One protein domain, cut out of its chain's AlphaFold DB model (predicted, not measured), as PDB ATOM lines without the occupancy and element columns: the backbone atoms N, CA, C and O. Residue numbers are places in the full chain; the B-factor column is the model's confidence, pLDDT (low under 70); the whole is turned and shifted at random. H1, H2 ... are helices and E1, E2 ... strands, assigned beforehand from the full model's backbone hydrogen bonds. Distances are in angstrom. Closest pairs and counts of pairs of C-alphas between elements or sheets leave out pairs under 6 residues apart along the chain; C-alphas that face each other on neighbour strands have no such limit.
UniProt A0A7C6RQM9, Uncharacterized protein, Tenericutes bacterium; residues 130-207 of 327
ATOM      1  N   VAL A 130     -43.188  51.684  35.012       83.19
ATOM      2  CA  VAL A 130     -43.837  50.438  34.576       83.19
ATOM      3  C   VAL A 130     -45.007  50.802  33.667       83.19
ATOM      4  O   VAL A 130     -45.945  51.473  34.089       83.19
ATOM      5  N   CYS A 131     -44.930  50.373  32.412       81.31
ATOM      6  CA  CYS A 131     -45.827  50.769  31.334       81.31
ATOM      7  C   CYS A 131     -46.529  49.539  30.756       81.31
ATOM      8  O   CYS A 131     -45.864  48.564  30.396       81.31
ATOM      9  N   GLN A 132     -47.856  49.589  30.637       81.06
ATOM     10  CA  GLN A 132     -48.672  48.478  30.147       81.06
ATOM     11  C   GLN A 132     -49.241  48.774  28.752       81.06
ATOM     12  O   GLN A 132     -49.873  49.809  28.536       81.06
ATOM     13  N   TYR A 133     -49.061  47.830  27.828       78.06
ATOM     14  CA  TYR A 133     -49.517  47.882  26.435       78.06
ATOM     15  C   TYR A 133     -50.307  46.603  26.119       78.06
ATOM     16  O   TYR A 133     -49.743  45.589  25.702       78.06
ATOM     17  N   GLY A 134     -51.612  46.616  26.375       78.25
ATOM     18  CA  GLY A 134     -52.455  45.422  26.409       78.25
ATOM     19  C   GLY A 134     -51.981  44.442  27.485       78.25
ATOM     20  O   GLY A 134     -51.927  44.775  28.669       78.25
ATOM     21  N   ASN A 135     -51.587  43.247  27.045       73.06
ATOM     22  CA  ASN A 135     -51.025  42.192  27.898       73.06
ATOM     23  C   ASN A 135     -49.487  42.243  27.978       73.06
ATOM     24  O   ASN A 135     -48.853  41.319  28.489       73.06
ATOM     25  N   HIS A 136     -48.855  43.283  27.432       78.88
ATOM     26  CA  HIS A 136     -47.404  43.439  27.427       78.88
ATOM     27  C   HIS A 136     -46.961  44.508  28.426       78.88
ATOM     28  O   HIS A 136     -47.642  45.517  28.611       78.88
ATOM     29  N   TYR A 137     -45.785  44.314  29.022       78.62
ATOM     30  CA  TYR A 137     -45.227  45.221  30.026       78.62
ATOM     31  C   TYR A 137     -43.828  45.683  29.631       78.62
ATOM     32  O   TYR A 137     -43.005  44.896  29.159       78.62
ATOM     33  N   LEU A 138     -43.549  46.961  29.860       81.50
ATOM     34  CA  LEU A 138     -42.228  47.568  29.758       81.50
ATOM     35  C   LEU A 138     -41.908  48.233  31.097       81.50
ATOM     36  O   LEU A 138     -42.565  49.198  31.477       81.50
ATOM     37  N   SER A 139     -40.880  47.741  31.776       80.50
ATOM     38  CA  SER A 139     -40.389  48.305  33.034       80.50
ATOM     39  C   SER A 139     -38.980  48.838  32.829       80.50
ATOM     40  O   SER A 139     -38.142  48.127  32.279       80.50
ATOM     41  N   PHE A 140     -38.687  50.069  33.237       81.00
ATOM     42  CA  PHE A 140     -37.354  50.652  33.065       81.00
ATOM     43  C   PHE A 140     -36.995  51.657  34.163       81.00
ATOM     44  O   PHE A 140     -37.861  52.249  34.808       81.00
ATOM     45  N   ASN A 141     -35.692  51.814  34.385       80.75
ATOM     46  CA  ASN A 141     -35.086  52.838  35.231       80.75
ATOM     47  C   ASN A 141     -33.906  53.489  34.489       80.75
ATOM     48  O   ASN A 141     -33.675  53.226  33.305       80.75
ATOM     49  N   SER A 142     -33.142  54.319  35.197       80.06
ATOM     50  CA  SER A 142     -31.986  55.017  34.620       80.06
ATOM     51  C   SER A 142     -30.887  54.107  34.037       80.06
ATOM     52  O   SER A 142     -30.120  54.571  33.195       80.06
ATOM     53  N   GLU A 143     -30.824  52.824  34.411       72.81
ATOM     54  CA  GLU A 143     -29.729  51.909  34.050       72.81
ATOM     55  C   GLU A 143     -30.177  50.677  33.243       72.81
ATOM     56  O   GLU A 143     -29.416  50.148  32.427       72.81
ATOM     57  N   LYS A 144     -31.398  50.188  33.468       76.62
ATOM     58  CA  LYS A 144     -31.894  48.886  33.003       76.62
ATOM     59  C   LYS A 144     -33.344  48.989  32.519       76.62
ATOM     60  O   LYS A 144     -34.126  49.815  32.981       76.62
ATOM     61  N   TYR A 145     -33.722  48.077  31.625       79.56
ATOM     62  CA  TYR A 145     -35.114  47.849  31.241       79.56
ATOM     63  C   TYR A 145     -35.429  46.353  31.112       79.56
ATOM     64  O   TYR A 145     -34.551  45.535  30.823       79.56
ATOM     65  N   ILE A 146     -36.703  46.011  31.280       75.69
ATOM     66  CA  ILE A 146     -37.294  44.694  31.047       75.69
ATOM     67  C   ILE A 146     -38.539  44.866  30.180       75.69
ATOM     68  O   ILE A 146     -39.333  45.778  30.381       75.69
ATOM     69  N   ILE A 147     -38.716  43.950  29.227       76.94
ATOM     70  CA  ILE A 147     -39.927  43.843  28.414       76.94
ATOM     71  C   ILE A 147     -40.503  42.445  28.621       76.94
ATOM     72  O   ILE A 147     -39.792  41.456  28.419       76.94
ATOM     73  N   GLN A 148     -41.773  42.366  28.998       75.44
ATOM     74  CA  GLN A 148     -42.525  41.120  29.104       75.44
ATOM     75  C   GLN A 148     -43.590  41.087  28.016       75.44
ATOM     76  O   GLN A 148     -44.432  41.981  27.933       75.44
ATOM     77  N   LEU A 149     -43.534  40.057  27.171       73.12
ATOM     78  CA  LEU A 149     -44.496  39.855  26.098       73.12
ATOM     79  C   LEU A 149     -45.323  38.605  26.383       73.12
ATOM     80  O   LEU A 149     -44.796  37.497  26.326       73.12
ATOM     81  N   ASP A 150     -46.611  38.775  26.667       73.88
ATOM     82  CA  ASP A 150     -47.546  37.657  26.753       73.88
ATOM     83  C   ASP A 150     -47.628  36.882  25.425       73.88
ATOM     84  O   ASP A 150     -47.824  37.473  24.366       73.88
ATOM     85  N   GLY A 151     -47.417  35.564  25.467       65.69
ATOM     86  CA  GLY A 151     -47.469  34.684  24.292       65.69
ATOM     87  C   GLY A 151     -46.302  34.788  23.293       65.69
ATOM     88  O   GLY A 151     -46.266  34.019  22.326       65.69
ATOM     89  N   TYR A 152     -45.324  35.676  23.515       68.94
ATOM     90  CA  TYR A 152     -44.208  35.901  22.586       68.94
ATOM     91  C   TYR A 152     -42.839  35.886  23.270       68.94
ATOM     92  O   TYR A 152     -42.652  36.320  24.402       68.94
ATOM     93  N   SER A 153     -41.825  35.427  22.539       70.81
ATOM     94  CA  SER A 153     -40.423  35.563  22.935       70.81
ATOM     95  C   SER A 153     -39.852  36.881  22.415       70.81
ATOM     96  O   SER A 153     -39.991  37.211  21.237       70.81
ATOM     97  N   LEU A 154     -39.155  37.625  23.273       69.75
ATOM     98  CA  LEU A 154     -38.458  38.842  22.861       69.75
ATOM     99  C   LEU A 154     -37.233  38.483  22.004       69.75
ATOM    100  O   LEU A 154     -36.285  37.870  22.491       69.75
ATOM    101  N   GLY A 155     -37.261  38.860  20.725       66.31
ATOM    102  CA  GLY A 155     -36.186  38.597  19.766       66.31
ATOM    103  C   GLY A 155     -35.203  39.759  19.626       66.31
ATOM    104  O   GLY A 155     -33.992  39.556  19.671       66.31
ATOM    105  N   ALA A 156     -35.711  40.985  19.468       67.31
ATOM    106  CA  ALA A 156     -34.880  42.177  19.296       67.31
ATOM    107  C   ALA A 156     -35.523  43.423  19.919       67.31
ATOM    108  O   ALA A 156     -36.742  43.561  19.954       67.31
ATOM    109  N   VAL A 157     -34.689  44.359  20.366       73.56
ATOM    110  CA  VAL A 157     -35.121  45.666  20.875       73.56
ATOM    111  C   VAL A 157     -34.381  46.746  20.099       73.56
ATOM    112  O   VAL A 157     -33.157  46.689  19.962       73.56
ATOM    113  N   TYR A 158     -35.127  47.700  19.549       75.81
ATOM    114  CA  TYR A 158     -34.618  48.774  18.694       75.81
ATOM    115  C   TYR A 158     -34.699  50.140  19.373       75.81
ATOM    116  O   TYR A 158     -35.077  51.121  18.734       75.81
ATOM    117  N   PHE A 159     -34.381  50.179  20.661       75.06
ATOM    118  CA  PHE A 159     -34.209  51.397  21.442       75.06
ATOM    119  C   PHE A 159     -33.212  51.149  22.580       75.06
ATOM    120  O   PHE A 159     -32.950  50.004  22.962       75.06
ATOM    121  N   SER A 160     -32.644  52.229  23.097       75.88
ATOM    122  CA  SER A 160     -31.705  52.267  24.218       75.88
ATOM    123  C   SER A 160     -32.374  52.760  25.506       75.88
ATOM    124  O   SER A 160     -33.451  53.357  25.475       75.88
ATOM    125  N   VAL A 161     -31.719  52.524  26.648       74.94
ATOM    126  CA  VAL A 161     -32.134  53.075  27.953       74.94
ATOM    127  C   VAL A 161     -32.135  54.608  27.916       74.94
ATOM    128  O   VAL A 161     -33.060  55.231  28.419       74.94
ATOM    129  N   ASP A 162     -31.156  55.220  27.244       77.12
ATOM    130  CA  ASP A 162     -31.065  56.679  27.109       77.12
ATOM    131  C   ASP A 162     -32.258  57.269  26.342       77.12
ATOM    132  O   ASP A 162     -32.794  58.306  26.729       77.12
ATOM    133  N   GLU A 163     -32.712  56.594  25.280       77.44
ATOM    134  CA  GLU A 163     -33.899  57.000  24.512       77.44
ATOM    135  C   GLU A 163     -35.190  56.869  25.332       77.44
ATOM    136  O   GLU A 163     -36.077  57.711  25.204       77.44
ATOM    137  N   LEU A 164     -35.286  55.856  26.197       81.38
ATOM    138  CA  LEU A 164     -36.392  55.706  27.148       81.38
ATOM    139  C   LEU A 164     -36.383  56.807  28.211       81.38
ATOM    140  O   LEU A 164     -37.408  57.434  28.467       81.38
ATOM    141  N   ASN A 165     -35.218  57.089  28.791       79.94
ATOM    142  CA  ASN A 165     -35.068  58.129  29.804       79.94
ATOM    143  C   ASN A 165     -35.344  59.526  29.234       79.94
ATOM    144  O   ASN A 165     -35.914  60.370  29.920       79.94
ATOM    145  N   ALA A 166     -35.014  59.764  27.959       83.81
ATOM    146  CA  ALA A 166     -35.304  61.025  27.277       83.81
ATOM    147  C   ALA A 166     -36.812  61.317  27.137       83.81
ATOM    148  O   ALA A 166     -37.192  62.482  27.001       83.81
ATOM    149  N   LEU A 167     -37.671  60.291  27.189       79.00
ATOM    150  CA  LEU A 167     -39.128  60.451  27.131       79.00
ATOM    151  C   LEU A 167     -39.730  60.942  28.457       79.00
ATOM    152  O   LEU A 167     -40.886  61.359  28.460       79.00
ATOM    153  N   ASN A 168     -38.962  60.945  29.557       77.12
ATOM    154  CA  ASN A 168     -39.422  61.327  30.899       77.12
ATOM    155  C   ASN A 168     -40.736  60.630  31.318       77.12
ATOM    156  O   ASN A 168     -41.586  61.242  31.964       77.12
ATOM    157  N   GLY A 169     -40.923  59.367  30.923       81.62
ATOM    158  CA  GLY A 169     -42.123  58.589  31.229       81.62
ATOM    159  C   GLY A 169     -42.404  57.492  30.205       81.62
ATOM    160  O   GLY A 169     -41.582  57.201  29.334       81.62
ATOM    161  N   CYS A 170     -43.579  56.872  30.316       82.12
ATOM    162  CA  CYS A 170     -43.992  55.794  29.426       82.12
ATOM    163  C   CYS A 170     -44.150  56.270  27.972       82.12
ATOM    164  O   CYS A 170     -44.853  57.252  27.723       82.12
ATOM    165  N   PRO A 171     -43.571  55.553  26.990       84.31
ATOM    166  CA  PRO A 171     -43.877  55.778  25.584       84.31
ATOM    167  C   PRO A 171     -45.386  55.676  25.332       84.31
ATOM    168  O   PRO A 171     -46.034  54.752  25.817       84.31
ATOM    169  N   SER A 172     -45.955  56.576  24.531       79.38
ATOM    170  CA  SER A 172     -47.393  56.537  24.212       79.38
ATOM    171  C   SER A 172     -47.810  55.278  23.441       79.38
ATOM    172  O   SER A 172     -48.972  54.877  23.474       79.38
ATOM    173  N   GLN A 173     -46.863  54.643  22.751       78.19
ATOM    174  CA  GLN A 173     -47.081  53.452  21.940       78.19
ATOM    175  C   GLN A 173     -45.789  52.646  21.794       78.19
ATOM    176  O   GLN A 173     -44.690  53.211  21.783       78.19
ATOM    177  N   LEU A 174     -45.935  51.333  21.628       80.88
ATOM    178  CA  LEU A 174     -44.854  50.429  21.241       80.88
ATOM    179  C   LEU A 174     -45.181  49.756  19.910       80.88
ATOM    180  O   LEU A 174     -46.313  49.344  19.661       80.88
ATOM    181  N   TYR A 175     -44.162  49.628  19.063       78.38
ATOM    182  CA  TYR A 175     -44.251  48.940  17.780       78.38
ATOM    183  C   TYR A 175     -43.673  47.536  17.899       78.38
ATOM    184  O   TYR A 175     -42.509  47.373  18.272       78.38
ATOM    185  N   PHE A 176     -44.467  46.540  17.514       76.00
ATOM    186  CA  PHE A 176     -44.119  45.127  17.532       76.00
ATOM    187  C   PHE A 176     -44.016  44.573  16.114       76.00
ATOM    188  O   PHE A 176     -44.880  44.790  15.266       76.00
ATOM    189  N   ILE A 177     -42.961  43.809  15.853       71.88
ATOM    190  CA  ILE A 177     -42.788  43.066  14.604       71.88
ATOM    191  C   ILE A 177     -42.602  41.604  14.983       71.88
ATOM    192  O   ILE A 177     -41.512  41.203  15.395       71.88
ATOM    193  N   CYS A 178     -43.675  40.824  14.883       74.62
ATOM    194  CA  CYS A 178     -43.704  39.435  15.322       74.62
ATOM    195  C   CYS A 178     -43.721  38.470  14.135       74.62
ATOM    196  O   CYS A 178     -44.439  38.678  13.157       74.62
ATOM    197  N   THR A 179     -42.953  37.385  14.221       66.25
ATOM    198  CA  THR A 179     -42.976  36.307  13.224       66.25
ATOM    199  C   THR A 179     -43.791  35.128  13.743       66.25
ATOM    200  O   THR A 179     -43.498  34.610  14.814       66.25
ATOM    201  N   THR A 180     -44.764  34.646  12.972       57.78
ATOM    202  CA  THR A 180     -45.670  33.552  13.380       57.78
ATOM    203  C   THR A 180     -45.187  32.149  12.985       57.78
ATOM    204  O   THR A 180     -45.868  31.155  13.234       57.78
ATOM    205  N   ARG A 181     -44.008  32.008  12.359       50.19
ATOM    206  CA  ARG A 181     -43.501  30.696  11.923       50.19
ATOM    207  C   ARG A 181     -42.753  29.979  13.054       50.19
ATOM    208  O   ARG A 181     -41.581  30.245  13.284       50.19
ATOM    209  N   GLN A 182     -43.436  29.023  13.690       46.06
ATOM    210  CA  GLN A 182     -42.938  27.999  14.637       46.06
ATOM    211  C   GLN A 182     -42.334  28.471  15.971       46.06
ATOM    212  O   GLN A 182     -42.403  27.719  16.940       46.06
ATOM    213  N   VAL A 183     -41.790  29.686  16.065       50.66
ATOM    214  CA  VAL A 183     -41.384  30.314  17.332       50.66
ATOM    215  C   VAL A 183     -41.802  31.777  17.267       50.66
ATOM    216  O   VAL A 183     -41.307  32.521  16.420       50.66
ATOM    217  N   SER A 184     -42.738  32.178  18.124       65.56
ATOM    218  CA  SER A 184     -43.330  33.517  18.126       65.56
ATOM    219  C   SER A 184     -42.329  34.548  18.663       65.56
ATOM    220  O   SER A 184     -42.385  34.934  19.826       65.56
ATOM    221  N   MET A 185     -41.349  34.939  17.845       63.16
ATOM    222  CA  MET A 185     -40.369  35.971  18.186       63.16
ATOM    223  C   MET A 185     -40.881  37.349  17.777       63.16
ATOM    224  O   MET A 185     -41.313  37.526  16.638       63.16
ATOM    225  N   CYS A 186     -40.779  38.326  18.678       69.44
ATOM    226  CA  CYS A 186     -41.147  39.716  18.420       69.44
ATOM    227  C   CYS A 186     -39.956  40.653  18.578       69.44
ATOM    228  O   CYS A 186     -39.157  40.523  19.510       69.44
ATOM    229  N   ALA A 187     -39.865  41.631  17.685       70.25
ATOM    230  CA  ALA A 187     -39.005  42.785  17.866       70.25
ATOM    231  C   ALA A 187     -39.814  44.002  18.326       70.25
ATOM    232  O   ALA A 187     -40.926  44.195  17.841       70.25
ATOM    233  N   VAL A 188     -39.251  44.819  19.220       74.50
ATOM    234  CA  VAL A 188     -39.927  45.990  19.808       74.50
ATOM    235  C   VAL A 188     -39.187  47.278  19.446       74.50
ATOM    236  O   VAL A 188     -37.954  47.330  19.503       74.50
ATOM    237  N   SER A 189     -39.916  48.330  19.072       76.00
ATOM    238  CA  SER A 189     -39.368  49.663  18.791       76.00
ATOM    239  C   SER A 189     -40.263  50.781  19.335       76.00
ATOM    240  O   SER A 189     -41.476  50.620  19.423       76.00
ATOM    241  N   LEU A 190     -39.659  51.933  19.647       77.06
ATOM    242  CA  LEU A 190     -40.368  53.180  19.967       77.06
ATOM    243  C   LEU A 190     -40.864  53.911  18.707       77.06
ATOM    244  O   LEU A 190     -41.707  54.798  18.782       77.06
ATOM    245  N   THR A 191     -40.336  53.544  17.537       73.75
ATOM    246  CA  THR A 191     -40.647  54.173  16.247       73.75
ATOM    247  C   THR A 191     -41.109  53.128  15.245       73.75
ATOM    248  O   THR A 191     -40.572  52.020  15.222       73.75
ATOM    249  N   ALA A 192     -42.037  53.495  14.363       66.12
ATOM    250  CA  ALA A 192     -42.481  52.618  13.289       66.12
ATOM    251  C   ALA A 192     -41.291  52.177  12.415       66.12
ATOM    252  O   ALA A 192     -40.639  52.996  11.762       66.12
ATOM    253  N   LYS A 193     -41.006  50.871  12.388       58.19
ATOM    254  CA  LYS A 193     -40.026  50.261  11.481       58.19
ATOM    255  C   LYS A 193     -40.711  49.200  10.623       58.19
ATOM    256  O   LYS A 193     -40.756  48.035  10.990       58.19
ATOM    257  N   GLY A 194     -41.218  49.602   9.461       59.69
ATOM    258  CA  GLY A 194     -41.894  48.694   8.524       59.69
ATOM    259  C   GLY A 194     -43.320  48.322   8.952       59.69
ATOM    260  O   GLY A 194     -43.956  49.076   9.679       59.69
ATOM    261  N   SER A 195     -43.810  47.166   8.488       56.25
ATOM    262  CA  SER A 195     -45.174  46.640   8.704       56.25
ATOM    263  C   SER A 195     -45.377  46.035  10.105       56.25
ATOM    264  O   SER A 195     -45.756  44.873  10.241       56.25
ATOM    265  N   GLY A 196     -45.022  46.779  11.152       56.97
ATOM    266  CA  GLY A 196     -45.231  46.363  12.541       56.97
ATOM    267  C   GLY A 196     -46.645  46.672  13.033       56.97
ATOM    268  O   GLY A 196     -47.239  47.667  12.623       56.97
ATOM    269  N   VAL A 197     -47.158  45.849  13.946       59.09
ATOM    270  CA  VAL A 197     -48.389  46.127  14.702       59.09
ATOM    271  C   VAL A 197     -48.029  47.085  15.833       59.09
ATOM    272  O   VAL A 197     -47.071  46.838  16.566       59.09
ATOM    273  N   PHE A 198     -48.756  48.189  15.979       65.00
ATOM    274  CA  PHE A 198     -48.581  49.089  17.117       65.00
ATOM    275  C   PHE A 198     -49.618  48.777  18.192       65.00
ATOM    276  O   PHE A 198     -50.755  48.433  17.879       65.00
ATOM    277  N   ILE A 199     -49.220  48.893  19.457       67.56
ATOM    278  CA  ILE A 199     -50.126  48.744  20.597       67.56
ATOM    279  C   ILE A 199     -50.044  50.040  21.409       67.56
ATOM    280  O   ILE A 199     -48.942  50.415  21.839       67.56
ATOM    281  N   PRO A 200     -51.165  50.764  21.577       66.81
ATOM    282  CA  PRO A 200     -51.195  51.964  22.398       66.81
ATOM    283  C   PRO A 200     -51.028  51.600  23.876       66.81
ATOM    284  O   PRO A 200     -51.364  50.493  24.303       66.81
ATOM    285  N   LEU A 201     -50.505  52.538  24.663       68.44
ATOM    286  CA  LEU A 201     -50.471  52.412  26.118       68.44
ATOM    287  C   LEU A 201     -51.909  52.224  26.639       68.44
ATOM    288  O   LEU A 201     -52.784  53.037  26.347       68.44
ATOM    289  N   THR A 202     -52.167  51.138  27.371       55.47
ATOM    290  CA  THR A 202     -53.532  50.744  27.768       55.47
ATOM    291  C   THR A 202     -53.972  51.264  29.127       55.47
ATOM    292  O   THR A 202     -55.169  51.237  29.401       55.47
ATOM    293  N   THR A 203     -53.069  51.731  29.992       54.44
ATOM    294  CA  THR A 203     -53.463  52.178  31.336       54.44
ATOM    295  C   THR A 203     -52.675  53.387  31.847       54.44
ATOM    296  O   THR A 203     -51.451  53.383  31.918       54.44
ATOM    297  N   ASP A 204     -53.436  54.377  32.330       44.16
ATOM    298  CA  ASP A 204     -53.044  55.411  33.304       44.16
ATOM    299  C   ASP A 204     -53.023  54.864  34.757       44.16
ATOM    300  O   ASP A 204     -53.026  55.620  35.731       44.16
ATOM    301  N   LYS A 205     -53.061  53.538  34.937       41.94
ATOM    302  CA  LYS A 205     -53.068  52.871  36.245       41.94
ATOM    303  C   LYS A 205     -51.866  51.945  36.361       41.94
ATOM    304  O   LYS A 205     -51.885  50.820  35.878       41.94
ATOM    305  N   VAL A 206     -50.842  52.467  37.026       45.62
ATOM    306  CA  VAL A 206     -49.653  51.749  37.488       45.62
ATOM    307  C   VAL A 206     -50.098  50.637  38.453       45.62
ATOM    308  O   VAL A 206     -50.695  50.967  39.481       45.62
ATOM    309  N   PRO A 207     -49.855  49.345  38.168       39.91
ATOM    310  CA  PRO A 207     -50.032  48.308  39.179       39.91
ATOM    311  C   PRO A 207     -48.996  48.521  40.293       39.91
ATOM    312  O   PRO A 207     -47.821  48.777  40.024       39.91
TER     313      PRO A 207
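This is residues 130 to 207 of the 327 residues of an uncharacterized protein of Tenericutes bacterium (UniProt A0A7C6RQM9). Two small sheets lie face to face as a sandwich with crossed strands: a strongly twisted sheet of E4, E6, E5 and E7 over a sheet of E1, E2 and E3. The short helix H1 grazes the three-stranded sheet. The 78 printed residues, mostly strand by class, run E1 E2 E3 E4 H1 E5 E6 E7; the sheet E4 E6 E5 E7 is mixed, the other antiparallel. The whole is compact, with a radius of gyration of the C-alphas of 12.1 A and spans of 36 by 24 by 20 A.

E5, residues 173 to 179, and E6, residues 185 to 189, form an antiparallel hairpin at 152 degrees, with N 177 and O 187 2.9 A apart. Edge strand E4, residues 153 to 157, is parallel to E6, N 186 to O 153 2.9 A. Edge strand E7, residues 197 to 200, is antiparallel to E5, N 176 to O 197 2.8 A. E1, residues 130 to 133, E2, residues 136 to 140, and E3, residues 145 to 149, form a meander, each strand the antiparallel neighbour of the one before: N 131 to O 138 is 2.8 A, N 139 to O 146 2.9 A. The sheets' strands stand at 51 degrees; the closest C-alphas of E1 and E7, Tyr 133 and Ile 199, are 5.9 A apart. H1, residues 161 to 166, only grazes the sheet E1 E2 E3; its O i to N i+4 pairs are within hydrogen-bond range.

E1 begins at C-alpha 130 (-43.837, 50.438, 34.576); E7 ends at C-alpha 200 (-51.195, 51.964, 22.398). E5 is 19.7 A long, E6 13.7 A.

The farthest C-alphas, Asn 168 and Gln 182, are 37.3 A apart. The printed part has no cut and no long link. Residues 179 to 186 and 192 to 207 are among those under pLDDT 70.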